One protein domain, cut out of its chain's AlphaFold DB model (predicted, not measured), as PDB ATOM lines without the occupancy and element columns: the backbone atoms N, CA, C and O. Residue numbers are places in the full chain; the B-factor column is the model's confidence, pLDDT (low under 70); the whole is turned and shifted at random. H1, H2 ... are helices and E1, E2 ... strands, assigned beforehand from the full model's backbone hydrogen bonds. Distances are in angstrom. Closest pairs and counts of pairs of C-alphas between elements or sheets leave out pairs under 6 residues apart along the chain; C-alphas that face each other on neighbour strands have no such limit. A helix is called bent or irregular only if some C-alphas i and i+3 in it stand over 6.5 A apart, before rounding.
ATOM      1  N   PRO A 208      30.549  22.120  -3.816       93.31
ATOM      2  CA  PRO A 208      30.794  21.999  -2.370       93.31
ATOM      3  C   PRO A 208      31.063  20.576  -1.874       93.31
ATOM      4  O   PRO A 208      31.857  20.382  -0.959       93.31
ATOM      5  N   ALA A 209      30.458  19.568  -2.509       94.69
ATOM      6  CA  ALA A 209      30.678  18.153  -2.176       94.69
ATOM      7  C   ALA A 209      32.159  17.731  -2.219       94.69
ATOM      8  O   ALA A 209      32.550  16.798  -1.518       94.69
ATOM      9  N   TRP A 210      33.007  18.433  -2.980       94.88
ATOM     10  CA  TRP A 210      34.447  18.168  -2.998       94.88
ATOM     11  C   TRP A 210      35.161  18.541  -1.698       94.88
ATOM     12  O   TRP A 210      36.220  17.980  -1.433       94.88
ATOM     13  N   GLY A 211      34.583  19.410  -0.865       91.06
ATOM     14  CA  GLY A 211      35.084  19.666   0.485       91.06
ATOM     15  C   GLY A 211      34.915  18.464   1.421       91.06
ATOM     16  O   GLY A 211      35.722  18.287   2.327       91.06
ATOM     17  N   VAL A 212      33.911  17.612   1.174       92.56
ATOM     18  CA  VAL A 212      33.657  16.378   1.941       92.56
ATOM     19  C   VAL A 212      34.422  15.197   1.353       92.56
ATOM     20  O   VAL A 212      35.119  14.487   2.070       92.56
ATOM     21  N   LEU A 213      34.314  14.996   0.040       93.38
ATOM     22  CA  LEU A 213      34.950  13.872  -0.650       93.38
ATOM     23  C   LEU A 213      36.466  14.060  -0.784       93.38
ATOM     24  O   LEU A 213      37.219  13.096  -0.822       93.38
ATOM     25  N   GLY A 214      36.926  15.305  -0.864       92.69
ATOM     26  CA  GLY A 214      38.308  15.664  -1.144       92.69
ATOM     27  C   GLY A 214      38.552  15.971  -2.623       92.69
ATOM     28  O   GLY A 214      38.191  15.217  -3.534       92.69
ATOM     29  N   HIS A 215      39.235  17.089  -2.871       91.94
ATOM     30  CA  HIS A 215      39.511  17.599  -4.216       91.94
ATOM     31  C   HIS A 215      40.363  16.656  -5.074       91.94
ATOM     32  O   HIS A 215      40.294  16.725  -6.300       91.94
ATOM     33  N   GLN A 216      41.132  15.745  -4.469       90.81
ATOM     34  CA  GLN A 216      41.939  14.771  -5.208       90.81
ATOM     35  C   GLN A 216      41.112  13.815  -6.077       90.81
ATOM     36  O   GLN A 216      41.600  13.353  -7.107       90.81
ATOM     37  N   HIS A 217      39.863  13.527  -5.695       93.62
ATOM     38  CA  HIS A 217      39.020  12.584  -6.434       93.62
ATOM     39  C   HIS A 217      38.300  13.230  -7.617       93.62
ATOM     40  O   HIS A 217      37.928  12.555  -8.579       93.62
ATOM     41  N   ARG A 218      38.182  14.559  -7.584       93.12
ATOM     42  CA  ARG A 218      37.488  15.364  -8.580       93.12
ATOM     43  C   ARG A 218      37.965  15.096 -10.002       93.12
ATOM     44  O   ARG A 218      37.150  14.882 -10.889       93.12
ATOM     45  N   ARG A 219      39.283  15.045 -10.219       90.19
ATOM     46  CA  ARG A 219      39.853  14.875 -11.563       90.19
ATOM     47  C   ARG A 219      39.406  13.576 -12.233       90.19
ATOM     48  O   ARG A 219      39.105  13.575 -13.421       90.19
ATOM     49  N   VAL A 220      39.381  12.472 -11.485       93.06
ATOM     50  CA  VAL A 220      38.951  11.167 -12.013       93.06
ATOM     51  C   VAL A 220      37.449  11.175 -12.276       93.06
ATOM     52  O   VAL A 220      37.021  10.704 -13.326       93.06
ATOM     53  N   TYR A 221      36.664  11.760 -11.368       94.00
ATOM     54  CA  TYR A 221      35.226  11.922 -11.571       94.00
ATOM     55  C   TYR A 221      34.913  12.717 -12.842       94.00
ATOM     56  O   TYR A 221      34.126  12.255 -13.656       94.00
ATOM     57  N   GLU A 222      35.563  13.861 -13.064       90.88
ATOM     58  CA  GLU A 222      35.328  14.702 -14.247       90.88
ATOM     59  C   GLU A 222      35.651  13.976 -15.558       90.88
ATOM     60  O   GLU A 222      34.902  14.081 -16.529       90.88
ATOM     61  N   LEU A 223      36.733  13.188 -15.587       90.19
ATOM     62  CA  LEU A 223      37.083  12.366 -16.750       90.19
ATOM     63  C   LEU A 223      35.985  11.354 -17.100       90.19
ATOM     64  O   LEU A 223      35.724  11.124 -18.279       90.19
ATOM     65  N   ILE A 224      35.324  10.781 -16.099       91.75
ATOM     66  CA  ILE A 224      34.269   9.783 -16.300       91.75
ATOM     67  C   ILE A 224      32.937  10.475 -16.607       91.75
ATOM     68  O   ILE A 224      32.320  10.200 -17.631       91.75
ATOM     69  N   ALA A 225      32.514  11.397 -15.743       90.06
ATOM     70  CA  ALA A 225      31.197  12.022 -15.784       90.06
ATOM     71  C   ALA A 225      31.026  13.017 -16.936       90.06
ATOM     72  O   ALA A 225      29.941  13.107 -17.503       90.06
ATOM     73  N   TYR A 226      32.080  13.755 -17.297       86.00
ATOM     74  CA  TYR A 226      31.984  14.836 -18.286       86.00
ATOM     75  C   TYR A 226      32.716  14.544 -19.590       86.00
ATOM     76  O   TYR A 226      32.365  15.108 -20.625       86.00
ATOM     77  N   HIS A 227      33.720  13.666 -19.553       84.38
ATOM     78  CA  HIS A 227      34.496  13.296 -20.738       84.38
ATOM     79  C   HIS A 227      34.266  11.853 -21.197       84.38
ATOM     80  O   HIS A 227      34.845  11.449 -22.201       84.38
ATOM     81  N   GLY A 228      33.410  11.094 -20.505       85.94
ATOM     82  CA  GLY A 228      32.970   9.771 -20.944       85.94
ATOM     83  C   GLY A 228      34.069   8.706 -20.957       85.94
ATOM     84  O   GLY A 228      33.926   7.706 -21.656       85.94
ATOM     85  N   LEU A 229      35.168   8.890 -20.216       89.81
ATOM     86  CA  LEU A 229      36.202   7.859 -20.113       89.81
ATOM     87  C   LEU A 229      35.671   6.698 -19.271       89.81
ATOM     88  O   LEU A 229      35.508   6.821 -18.061       89.81
ATOM     89  N   THR A 230      35.432   5.558 -19.912       91.81
ATOM     90  CA  THR A 230      34.871   4.366 -19.261       91.81
ATOM     91  C   THR A 230      35.916   3.293 -18.966       91.81
ATOM     92  O   THR A 230      35.704   2.453 -18.092       91.81
ATOM     93  N   ASN A 231      37.066   3.304 -19.645       92.38
ATOM     94  CA  ASN A 231      38.126   2.318 -19.450       92.38
ATOM     95  C   ASN A 231      39.186   2.821 -18.455       92.38
ATOM     96  O   ASN A 231      39.720   3.925 -18.586       92.38
ATOM     97  N   ARG A 232      39.554   1.983 -17.476       92.19
ATOM     98  CA  ARG A 232      40.623   2.295 -16.513       92.19
ATOM     99  C   ARG A 232      41.977   2.557 -17.174       92.19
ATOM    100  O   ARG A 232      42.731   3.374 -16.654       92.19
ATOM    101  N   ALA A 233      42.288   1.903 -18.293       88.31
ATOM    102  CA  ALA A 233      43.533   2.142 -19.025       88.31
ATOM    103  C   ALA A 233      43.638   3.600 -19.504       88.31
ATOM    104  O   ALA A 233      44.650   4.260 -19.258       88.31
ATOM    105  N   ASP A 234      42.554   4.122 -20.077       88.38
ATOM    106  CA  ASP A 234      42.476   5.506 -20.552       88.38
ATOM    107  C   ASP A 234      42.508   6.494 -19.385       88.38
ATOM    108  O   ASP A 234      43.151   7.542 -19.466       88.38
ATOM    109  N   LEU A 235      41.885   6.139 -18.255       89.44
ATOM    110  CA  LEU A 235      41.959   6.938 -17.030       89.44
ATOM    111  C   LEU A 235      43.391   7.048 -16.505       89.44
ATOM    112  O   LEU A 235      43.797   8.137 -16.101       89.44
ATOM    113  N   TYR A 236      44.184   5.974 -16.543       87.69
ATOM    114  CA  TYR A 236      45.588   6.034 -16.128       87.69
ATOM    115  C   TYR A 236      46.407   6.990 -17.003       87.69
ATOM    116  O   TYR A 236      47.233   7.734 -16.479       87.69
ATOM    117  N   ALA A 237      46.157   7.005 -18.315       84.75
ATOM    118  CA  ALA A 237      46.827   7.918 -19.237       84.75
ATOM    119  C   ALA A 237      46.360   9.376 -19.055       84.75
ATOM    120  O   ALA A 237      47.166  10.309 -19.073       84.75
ATOM    121  N   ALA A 238      45.059   9.586 -18.837       84.69
ATOM    122  CA  ALA A 238      44.442  10.908 -18.804       84.69
ATOM    123  C   ALA A 238      44.554  11.633 -17.451       84.69
ATOM    124  O   ALA A 238      44.630  12.865 -17.421       84.69
ATOM    125  N   ALA A 239      44.544  10.904 -16.330       83.56
ATOM    126  CA  ALA A 239      44.439  11.498 -14.996       83.56
ATOM    127  C   ALA A 239      45.745  12.124 -14.483       83.56
ATOM    128  O   ALA A 239      45.694  12.915 -13.543       83.56
ATOM    129  N   ARG A 240      46.901  11.801 -15.094       80.62
ATOM    130  CA  ARG A 240      48.235  12.318 -14.703       80.62
ATOM    131  C   ARG A 240      48.532  12.111 -13.207       80.62
ATOM    132  O   ARG A 240      49.100  12.958 -12.513       80.62
ATOM    133  N   ILE A 241      48.126  10.945 -12.723       85.88
ATOM    134  CA  ILE A 241      48.410  10.400 -11.396       85.88
ATOM    135  C   ILE A 241      48.772   8.926 -11.527       85.88
ATOM    136  O   ILE A 241      48.527   8.305 -12.561       85.88
ATOM    137  N   SER A 242      49.374   8.361 -10.482       87.94
ATOM    138  CA  SER A 242      49.747   6.950 -10.480       87.94
ATOM    139  C   SER A 242      48.514   6.046 -10.606       87.94
ATOM    140  O   SER A 242      47.409   6.375 -10.157       87.94
ATOM    141  N   LYS A 243      48.714   4.854 -11.179       91.06
ATOM    142  CA  LYS A 243      47.657   3.840 -11.319       91.06
ATOM    143  C   LYS A 243      47.041   3.463  -9.967       91.06
ATOM    144  O   LYS A 243      45.835   3.241  -9.884       91.06
ATOM    145  N   SER A 244      47.850   3.408  -8.906       90.12
ATOM    146  CA  SER A 244      47.372   3.122  -7.549       90.12
ATOM    147  C   SER A 244      46.441   4.222  -7.034       90.12
ATOM    148  O   SER A 244      45.369   3.904  -6.527       90.12
ATOM    149  N   THR A 245      46.774   5.499  -7.243       90.56
ATOM    150  CA  THR A 245      45.915   6.627  -6.845       90.56
ATOM    151  C   THR A 245      44.610   6.671  -7.639       90.56
ATOM    152  O   THR A 245      43.565   6.965  -7.059       90.56
ATOM    153  N   VAL A 246      44.634   6.341  -8.938       91.25
ATOM    154  CA  VAL A 246      43.399   6.215  -9.736       91.25
ATOM    155  C   VAL A 246      42.506   5.116  -9.168       91.25
ATOM    156  O   VAL A 246      41.324   5.354  -8.950       91.25
ATOM    157  N   ASN A 247      43.055   3.932  -8.880       93.19
ATOM    158  CA  ASN A 247      42.266   2.830  -8.325       93.19
ATOM    159  C   ASN A 247      41.689   3.161  -6.946       93.19
ATOM    160  O   ASN A 247      40.502   2.933  -6.734       93.19
ATOM    161  N   ALA A 248      42.485   3.750  -6.048       93.31
ATOM    162  CA  ALA A 248      41.997   4.213  -4.749       93.31
ATOM    163  C   ALA A 248      40.856   5.230  -4.914       93.31
ATOM    164  O   ALA A 248      39.807   5.094  -4.304       93.31
ATOM    165  N   THR A 249      41.013   6.191  -5.827       94.75
ATOM    166  CA  THR A 249      39.968   7.177  -6.131       94.75
ATOM    167  C   THR A 249      38.694   6.537  -6.681       94.75
ATOM    168  O   THR A 249      37.602   6.942  -6.303       94.75
ATOM    169  N   ILE A 250      38.807   5.538  -7.562       94.62
ATOM    170  CA  ILE A 250      37.638   4.811  -8.076       94.62
ATOM    171  C   ILE A 250      36.905   4.110  -6.932       94.62
ATOM    172  O   ILE A 250      35.679   4.142  -6.916       94.62
ATOM    173  N   VAL A 251      37.625   3.501  -5.984       95.12
ATOM    174  CA  VAL A 251      37.016   2.862  -4.806       95.12
ATOM    175  C   VAL A 251      36.257   3.892  -3.971       95.12
ATOM    176  O   VAL A 251      35.062   3.708  -3.767       95.12
ATOM    177  N   GLU A 252      36.892   5.002  -3.590       96.19
ATOM    178  CA  GLU A 252      36.250   6.068  -2.799       96.19
ATOM    179  C   GLU A 252      35.005   6.642  -3.495       96.19
ATOM    180  O   GLU A 252      33.934   6.763  -2.903       96.19
ATOM    181  N   LEU A 253      35.098   6.926  -4.798       96.38
ATOM    182  CA  LEU A 253      33.965   7.434  -5.576       96.38
ATOM    183  C   LEU A 253      32.859   6.387  -5.778       96.38
ATOM    184  O   LEU A 253      31.702   6.761  -5.967       96.38
ATOM    185  N   THR A 254      33.198   5.095  -5.740       96.06
ATOM    186  CA  THR A 254      32.214   4.004  -5.774       96.06
ATOM    187  C   THR A 254      31.501   3.871  -4.432       96.06
ATOM    188  O   THR A 254      30.283   3.729  -4.416       96.06
ATOM    189  N   VAL A 255      32.226   3.992  -3.315       95.25
ATOM    190  CA  VAL A 255      31.643   4.033  -1.962       95.25
ATOM    191  C   VAL A 255      30.681   5.215  -1.823       95.25
ATOM    192  O   VAL A 255      29.583   5.052  -1.303       95.25
ATOM    193  N   ALA A 256      31.038   6.379  -2.373       93.69
ATOM    194  CA  ALA A 256      30.161   7.550  -2.427       93.69
ATOM    195  C   ALA A 256      28.981   7.412  -3.420       93.69
ATOM    196  O   ALA A 256      28.126   8.294  -3.490       93.69
ATOM    197  N   GLY A 257      28.940   6.348  -4.230       94.38
ATOM    198  CA  GLY A 257      27.900   6.109  -5.236       94.38
ATOM    199  C   GLY A 257      27.959   7.021  -6.469       94.38
ATOM    200  O   GLY A 257      27.067   6.951  -7.315       94.38
ATOM    201  N   LEU A 258      28.998   7.857  -6.601       94.12
ATOM    202  CA  LEU A 258      29.211   8.751  -7.751       94.12
ATOM    203  C   LEU A 258      29.657   7.999  -9.006       94.12
ATOM    204  O   LEU A 258      29.437   8.453 -10.131       94.12
ATOM    205  N   ILE A 259      30.323   6.864  -8.815       95.81
ATOM    206  CA  ILE A 259      30.814   5.979  -9.870       95.81
ATOM    207  C   ILE A 259      30.340   4.562  -9.568       95.81
ATOM    208  O   ILE A 259      30.156   4.183  -8.418       95.81
ATOM    209  N   LYS A 260      30.166   3.759 -10.614       95.31
ATOM    210  CA  LYS A 260      29.973   2.315 -10.503       95.31
ATOM    211  C   LYS A 260      30.929   1.570 -11.421       95.31
ATOM    212  O   LYS A 260      31.249   2.019 -12.522       95.31
ATOM    213  N   THR A 261      31.362   0.395 -10.988       93.44
ATOM    214  CA  THR A 261      32.088  -0.556 -11.833       93.44
ATOM    215  C   THR A 261      31.091  -1.389 -12.629       93.44
ATOM    216  O   THR A 261      30.278  -2.096 -12.040       93.44
ATOM    217  N   THR A 262      31.143  -1.322 -13.959       89.31
ATOM    218  CA  THR A 262      30.207  -2.027 -14.857       89.31
ATOM    219  C   THR A 262      30.744  -3.362 -15.374       89.31
ATOM    220  O   THR A 262      30.019  -4.110 -16.021       89.31
ATOM    221  N   GLY A 263      32.019  -3.666 -15.119       85.94
ATOM    222  CA  GLY A 263      32.694  -4.871 -15.593       85.94
ATOM    223  C   GLY A 263      34.189  -4.857 -15.276       85.94
ATOM    224  O   GLY A 263      34.690  -3.992 -14.549       85.94
ATOM    225  N   ARG A 264      34.935  -5.822 -15.827       86.00
ATOM    226  CA  ARG A 264      36.383  -5.926 -15.602       86.00
ATOM    227  C   ARG A 264      37.105  -4.742 -16.248       86.00
ATOM    228  O   ARG A 264      37.233  -4.671 -17.462       86.00
ATOM    229  N   GLY A 265      37.600  -3.825 -15.417       86.38
ATOM    230  CA  GLY A 265      38.357  -2.656 -15.874       86.38
ATOM    231  C   GLY A 265      37.507  -1.526 -16.459       86.38
ATOM    232  O   GLY A 265      38.082  -0.546 -16.932       86.38
ATOM    233  N   THR A 266      36.176  -1.624 -16.388       93.69
ATOM    234  CA  THR A 266      35.254  -0.587 -16.867       93.69
ATOM    235  C   THR A 266      34.522   0.094 -15.717       93.69
ATOM    236  O   THR A 266      34.187  -0.520 -14.697       93.69
ATOM    237  N   VAL A 267      34.306   1.394 -15.875       95.06
ATOM    238  CA  VAL A 267      33.618   2.265 -14.925       95.06
ATOM    239  C   VAL A 267      32.603   3.135 -15.659       95.06
ATOM    240  O   VAL A 267      32.773   3.457 -16.832       95.06
ATOM    241  N   ALA A 268      31.551   3.519 -14.951       93.00
ATOM    242  CA  ALA A 268      30.529   4.442 -15.422       93.00
ATOM    243  C   ALA A 268      30.090   5.356 -14.277       93.00
ATOM    244  O   ALA A 268      30.406   5.105 -13.112       93.00
ATOM    245  N   THR A 269      29.332   6.401 -14.593       94.56
ATOM    246  CA  THR A 269      28.660   7.213 -13.575       94.56
ATOM    247  C   THR A 269      27.705   6.354 -12.739       94.56
ATOM    248  O   THR A 269      27.055   5.426 -13.238       94.56
ATOM    249  N   GLY A 270      27.688   6.617 -11.435       93.69
ATOM    250  CA  GLY A 270      26.816   5.955 -10.472       93.69
ATOM    251  C   GLY A 270      25.416   6.568 -10.435       93.69
ATOM    252  O   GLY A 270      25.069   7.408 -11.262       93.69
ATOM    253  N   SER A 271      24.589   6.107  -9.498       93.06
ATOM    254  CA  SER A 271      23.226   6.619  -9.295       93.06
ATOM    255  C   SER A 271      23.175   7.877  -8.433       93.06
ATOM    256  O   SER A 271      22.179   8.590  -8.476       93.06
ATOM    257  N   THR A 272      24.220   8.134  -7.646       93.44
ATOM    258  CA  THR A 272      24.310   9.295  -6.762       93.44
ATOM    259  C   THR A 272      24.916  10.473  -7.520       93.44
ATOM    260  O   THR A 272      25.916  10.329  -8.227       93.44
ATOM    261  N   SER A 273      24.338  11.659  -7.358       92.38
ATOM    262  CA  SER A 273      24.874  12.927  -7.857       92.38
ATOM    263  C   SER A 273      25.650  13.675  -6.769       92.38
ATOM    264  O   SER A 273      25.484  13.421  -5.574       92.38
ATOM    265  N   LEU A 274      26.478  14.663  -7.139       92.38
ATOM    266  CA  LEU A 274      27.134  15.492  -6.116       92.38
ATOM    267  C   LEU A 274      26.116  16.339  -5.328       92.38
ATOM    268  O   LEU A 274      26.401  16.695  -4.186       92.38
ATOM    269  N   ASN A 275      24.937  16.631  -5.896       92.00
ATOM    270  CA  ASN A 275      23.842  17.305  -5.188       92.00
ATOM    271  C   ASN A 275      23.239  16.422  -4.091       92.00
ATOM    272  O   ASN A 275      22.914  16.930  -3.019       92.00
ATOM    273  N   ASP A 276      23.132  15.113  -4.322       91.88
ATOM    274  CA  ASP A 276      22.652  14.173  -3.302       91.88
ATOM    275  C   ASP A 276      23.621  14.142  -2.117       91.88
ATOM    276  O   ASP A 276      23.203  14.210  -0.965       91.88
ATOM    277  N   ILE A 277      24.928  14.161  -2.397       93.31
ATOM    278  CA  ILE A 277      25.972  14.256  -1.368       93.31
ATOM    279  C   ILE A 277      25.899  15.601  -0.642       93.31
ATOM    280  O   ILE A 277      25.953  15.645   0.584       93.31
ATOM    281  N   ALA A 278      25.737  16.709  -1.370       92.56
ATOM    282  CA  ALA A 278      25.584  18.016  -0.740       92.56
ATOM    283  C   ALA A 278      24.353  18.089   0.170       92.56
ATOM    284  O   ALA A 278      24.434  18.670   1.250       92.56
ATOM    285  N   THR A 279      23.253  17.457  -0.235       93.56
ATOM    286  CA  THR A 279      22.023  17.371   0.555       93.56
ATOM    287  C   THR A 279      22.234  16.515   1.802       93.56
ATOM    288  O   THR A 279      21.930  16.965   2.901       93.56
ATOM    289  N   ALA A 280      22.824  15.323   1.657       93.19
ATOM    290  CA  ALA A 280      23.089  14.404   2.765       93.19
ATOM    291  C   ALA A 280      24.032  14.991   3.831       93.19
ATOM    292  O   ALA A 280      23.922  14.659   5.007       93.19
ATOM    293  N   HIS A 281      24.946  15.875   3.424       93.88
ATOM    294  CA  HIS A 281      25.889  16.547   4.319       93.88
ATOM    295  C   HIS A 281      25.470  17.972   4.708       93.88
ATOM    296  O   HIS A 281      26.279  18.691   5.295       93.88
ATOM    297  N   HIS A 282      24.242  18.400   4.387       93.88
ATOM    298  CA  HIS A 282      23.734  19.742   4.707       93.88
ATOM    299  C   HIS A 282      24.669  20.878   4.242       93.88
ATOM    300  O   HIS A 282      24.842  21.896   4.912       93.88
ATOM    301  N   LEU A 283      25.311  20.715   3.078       92.94
ATOM    302  CA  LEU A 283      26.325  21.665   2.601       92.94
ATOM    303  C   LEU A 283      25.734  23.028   2.240       92.94
ATOM    304  O   LEU A 283      26.436  24.036   2.343       92.94
ATOM    305  N   ASP A 284      24.455  23.078   1.868       92.50
ATOM    306  CA  ASP A 284      23.723  24.333   1.684       92.50
ATOM    307  C   ASP A 284      23.697  25.135   2.998       92.50
ATOM    308  O   ASP A 284      24.027  26.322   2.993       92.50
ATOM    309  N   ASP A 285      23.404  24.488   4.131       92.69
ATOM    310  CA  ASP A 285      23.334  25.134   5.447       92.69
ATOM    311  C   ASP A 285      24.714  25.620   5.909       92.69
ATOM    312  O   ASP A 285      24.862  26.747   6.393       92.69
ATOM    313  N   ILE A 286      25.757  24.813   5.683       93.62
ATOM    314  CA  ILE A 286      27.152  25.197   5.961       93.62
ATOM    315  C   ILE A 286      27.555  26.410   5.115       93.62
ATOM    316  O   ILE A 286      28.177  27.351   5.615       93.62
ATOM    317  N   THR A 287      27.180  26.414   3.835       92.88
ATOM    318  CA  THR A 287      27.459  27.524   2.918       92.88
ATOM    319  C   THR A 287      26.755  28.798   3.382       92.88
ATOM    320  O   THR A 287      27.392  29.849   3.457       92.88
ATOM    321  N   GLN A 288      25.468  28.723   3.742       93.88
ATOM    322  CA  GLN A 288      24.717  29.882   4.235       93.88
ATOM    323  C   GLN A 288      25.272  30.413   5.557       93.88
ATOM    324  O   GLN A 288      25.406  31.628   5.711       93.88
ATOM    325  N   THR A 289      25.663  29.522   6.469       95.50
ATOM    326  CA  THR A 289      26.290  29.893   7.745       95.50
ATOM    327  C   THR A 289      27.578  30.681   7.505       95.50
ATOM    328  O   THR A 289      27.699  31.811   7.975       95.50
ATOM    329  N   ARG A 290      28.490  30.178   6.660       94.62
ATOM    330  CA  ARG A 290      29.731  30.900   6.321       94.62
ATOM    331  C   ARG A 290      29.477  32.220   5.599       94.62
ATOM    332  O   ARG A 290      30.179  33.200   5.831       94.62
ATOM    333  N   ILE A 291      28.474  32.277   4.719       95.12
ATOM    334  CA  ILE A 291      28.073  33.533   4.071       95.12
ATOM    335  C   ILE A 291      27.631  34.557   5.123       95.12
ATOM    336  O   ILE A 291      28.013  35.725   5.023       95.12
ATOM    337  N   ALA A 292      26.833  34.146   6.110       96.31
ATOM    338  CA  ALA A 292      26.375  35.019   7.185       96.31
ATOM    339  C   ALA A 292      27.549  35.513   8.045       96.31
ATOM    340  O   ALA A 292      27.674  36.721   8.251       96.31
ATOM    341  N   GLU A 293      28.449  34.614   8.449       95.69
ATOM    342  CA  GLU A 293      29.675  34.941   9.191       95.69
ATOM    343  C   GLU A 293      30.537  35.957   8.430       95.69
ATOM    344  O   GLU A 293      30.835  37.037   8.937       95.69
ATOM    345  N   TYR A 294      30.854  35.690   7.159       94.38
ATOM    346  CA  TYR A 294      31.671  36.594   6.344       94.38
ATOM    347  C   TYR A 294      31.007  37.951   6.103       94.38
ATOM    348  O   TYR A 294      31.698  38.969   5.998       94.38
ATOM    349  N   ARG A 295      29.673  38.006   6.025       94.62
ATOM    350  CA  ARG A 295      28.935  39.275   5.944       94.62
ATOM    351  C   ARG A 295      29.005  40.055   7.254       94.62
ATOM    352  O   ARG A 295      29.169  41.277   7.202       94.62
ATOM    353  N   ALA A 296      28.906  39.375   8.394       95.50
ATOM    354  CA  ALA A 296      29.039  39.990   9.710       95.50
ATOM    355  C   ALA A 296      30.453  40.560   9.904       95.50
ATOM    356  O   ALA A 296      30.596  41.755  10.161       95.50
ATOM    357  N   GLU A 297      31.491  39.760   9.643       93.06
ATOM    358  CA  GLU A 297      32.895  40.193   9.700       93.06
ATOM    359  C   GLU A 297      33.166  41.386   8.776       93.06
ATOM    360  O   GLU A 297      33.803  42.366   9.165       93.06
ATOM    361  N   ARG A 298      32.649  41.351   7.541       91.56
ATOM    362  CA  ARG A 298      32.830  42.451   6.584       91.56
ATOM    363  C   ARG A 298      32.111  43.726   7.018       91.56
ATOM    364  O   ARG A 298      32.580  44.819   6.710       91.56
ATOM    365  N   THR A 299      30.993  43.600   7.727       94.50
ATOM    366  CA  THR A 299      30.281  44.743   8.308       94.50
ATOM    367  C   THR A 299      31.051  45.320   9.488       94.50
ATOM    368  O   THR A 299      31.259  46.529   9.532       94.50
ATOM    369  N   GLN A 300      31.569  44.471  10.377       94.50
ATOM    370  CA  GLN A 300      32.433  44.897  11.478       94.50
ATOM    371  C   GLN A 300      33.681  45.633  10.968       94.50
ATOM    372  O   GLN A 300      34.015  46.704  11.470       94.50
ATOM    373  N   TRP A 301      34.331  45.103   9.929       92.12
ATOM    374  CA  TRP A 301      35.485  45.739   9.297       92.12
ATOM    375  C   TRP A 301      35.147  47.099   8.680       92.12
ATOM    376  O   TRP A 301      35.889  48.061   8.870       92.12
ATOM    377  N   ARG A 302      34.011  47.204   7.980       94.06
ATOM    378  CA  ARG A 302      33.542  48.479   7.420       94.06
ATOM    379  C   ARG A 302      33.341  49.525   8.515       94.06
ATOM    380  O   ARG A 302      33.882  50.617   8.403       94.06
ATOM    381  N   ASN A 303      32.641  49.162   9.589       94.38
ATOM    382  CA  ASN A 303      32.393  50.065  10.713       94.38
ATOM    383  C   ASN A 303      33.709  50.525  11.359       94.38
ATOM    384  O   ASN A 303      33.854  51.686  11.738       94.38
ATOM    385  N   TRP A 304      34.692  49.625  11.459       94.69
ATOM    386  CA  TRP A 304      36.021  49.968  11.956       94.69
ATOM    387  C   TRP A 304      36.758  50.949  11.034       94.69
ATOM    388  O   TRP A 304      37.342  51.915  11.529       94.69
ATOM    389  N   LEU A 305      36.709  50.745   9.711       92.00
ATOM    390  CA  LEU A 305      37.307  51.663   8.734       92.00
ATOM    391  C   LEU A 305      36.685  53.060   8.827       92.00
ATOM    392  O   LEU A 305      37.414  54.042   8.925       92.00
ATOM    393  N   GLU A 306      35.358  53.148   8.891       92.12
ATOM    394  CA  GLU A 306      34.639  54.419   9.033       92.12
ATOM    395  C   GLU A 306      35.009  55.143  10.339       92.12
ATOM    396  O   GLU A 306      35.292  56.345  10.337       92.12
ATOM    397  N   ALA A 307      35.080  54.417  11.460       90.75
ATOM    398  CA  ALA A 307      35.494  54.979  12.745       90.75
ATOM    399  C   ALA A 307      36.944  55.490  12.712       90.75
ATOM    400  O   ALA A 307      37.244  56.565  13.242       90.75
ATOM    401  N   ARG A 308      37.844  54.740  12.064       90.00
ATOM    402  CA  ARG A 308      39.245  55.125  11.875       90.00
ATOM    403  C   ARG A 308      39.361  56.383  11.022       90.00
ATOM    404  O   ARG A 308      40.056  57.311  11.430       90.00
ATOM    405  N   ASP A 309      38.673  56.435   9.890       88.19
ATOM    406  CA  ASP A 309      38.737  57.565   8.964       88.19
ATOM    407  C   ASP A 309      38.122  58.823   9.606       88.19
ATOM    408  O   ASP A 309      38.682  59.911   9.498       88.19
ATOM    409  N   THR A 310      37.065  58.671  10.413       86.88
ATOM    410  CA  THR A 310      36.496  59.765  11.228       86.88
ATOM    411  C   THR A 310      37.472  60.263  12.302       86.88
ATOM    412  O   THR A 310      37.447  61.440  12.668       86.88
ATOM    413  N   ARG A 311      38.320  59.388  12.858       83.69
ATOM    414  CA  ARG A 311      39.361  59.780  13.821       83.69
ATOM    415  C   ARG A 311      40.493  60.530  13.123       83.69
ATOM    416  O   ARG A 311      40.858  61.600  13.584       83.69
ATOM    417  N   ILE A 312      40.986  60.015  11.996       81.25
ATOM    418  CA  ILE A 312      42.054  60.649  11.203       81.25
ATOM    419  C   ILE A 312      41.591  62.003  10.638       81.25
ATOM    420  O   ILE A 312      42.318  62.987  10.747       81.25
TER     421      ILE A 312
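AT A GLANCE: This is residues 208 to 312 of the 379 residues of an uncharacterized protein of Mycobacterium lentiflavum (UniProt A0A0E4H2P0). A small compact body has one long straight helix, H6, running out of it like a handle; residues 288 to 312 of H6 stick out free. In the body H2, H3 and H4 cross one another, the two-stranded hairpin E1 E2 sits beside H2 and H4, and short H1 and H5 pack together where H6 starts. The printed part has 105 residues, with six named helices and two named strands in the order H1 H2 H3 H4 E1 E2 H5 H6; the two strands are antiparallel and the class is mostly helix. The whole is extended, with a radius of gyration of the C-alphas of 20.8 A and spans of 71 by 28 by 20 A.

HOW THE PARTS SIT: E1, residues 259 to 263, and E2, residues 266 to 269, form an antiparallel hairpin at 146 degrees; N 260 and O 268 are 2.8 A apart and N 268 and O 260 2.9 A, within hydrogen-bond range. The closest C-alphas of H4, residues 243 to 255, and E1 are those of Thr 254 and Lys 260, 5.5 A apart. The closest of H2, residues 215 to 225, and E2 are those of Ala 225 and Thr 269, 5.9 A apart. H2 and H4 touch, about perpendicular at 81 degrees, closest at the C-alphas of His 217 and Thr 249, 5.5 A. H3, residues 232 to 238, only just touches H4, with 3 pairs of C-alphas within 8 A, the closest being the C-alphas of Tyr 236 and Lys 243 at 5.7 A; they run opposite ways at a steep tilt of 64 degrees, and H4 touches H3 with residues 243 to 246 alone. H3 also only just touches H2, with 3 such pairs, the closest Val 220 and Leu 235 at 7.2 A. H1, residues 209 to 213, touches H5, residues 274 to 280, closest at the C-alphas of Ala 209 and Ala 278, 5.3 A. H5 and H6, residues 283 to 312, are close but not clearly touching, about perpendicular at 89 degrees, with the C-alphas of Ala 278 and Asp 284 closest at 7.0 A. H6 is apart from H2, H3 and H4. Every O i to N i+4 pair is within hydrogen-bond range in H1, H3, H4, H5 and H6, and 5 of 7 are in H2.

IN THESE COORDINATES: H1 begins at C-alpha 209, (30.678, 18.153, -2.176). H2 is 15.3 A long and only just irregular: C-alphas 216 and 219 are 6.7 A apart. H4 is 18.5 A long and E1 12.4 A. H6 is 42.9 A long, from C-alpha 283 at (26.325, 21.665, 2.601) to C-alpha 312 at (42.054, 60.649, 11.203).

THE WHOLE: The C-alphas of Arg 264 and Arg 311, the two farthest apart, are 72.1 A apart. Without residues 288 to 312 the body spans 39 by 22 by 19 A. The printed part has no cut and no long link. Mean pLDDT of the printed part is 91.8, and no printed residue is under 70.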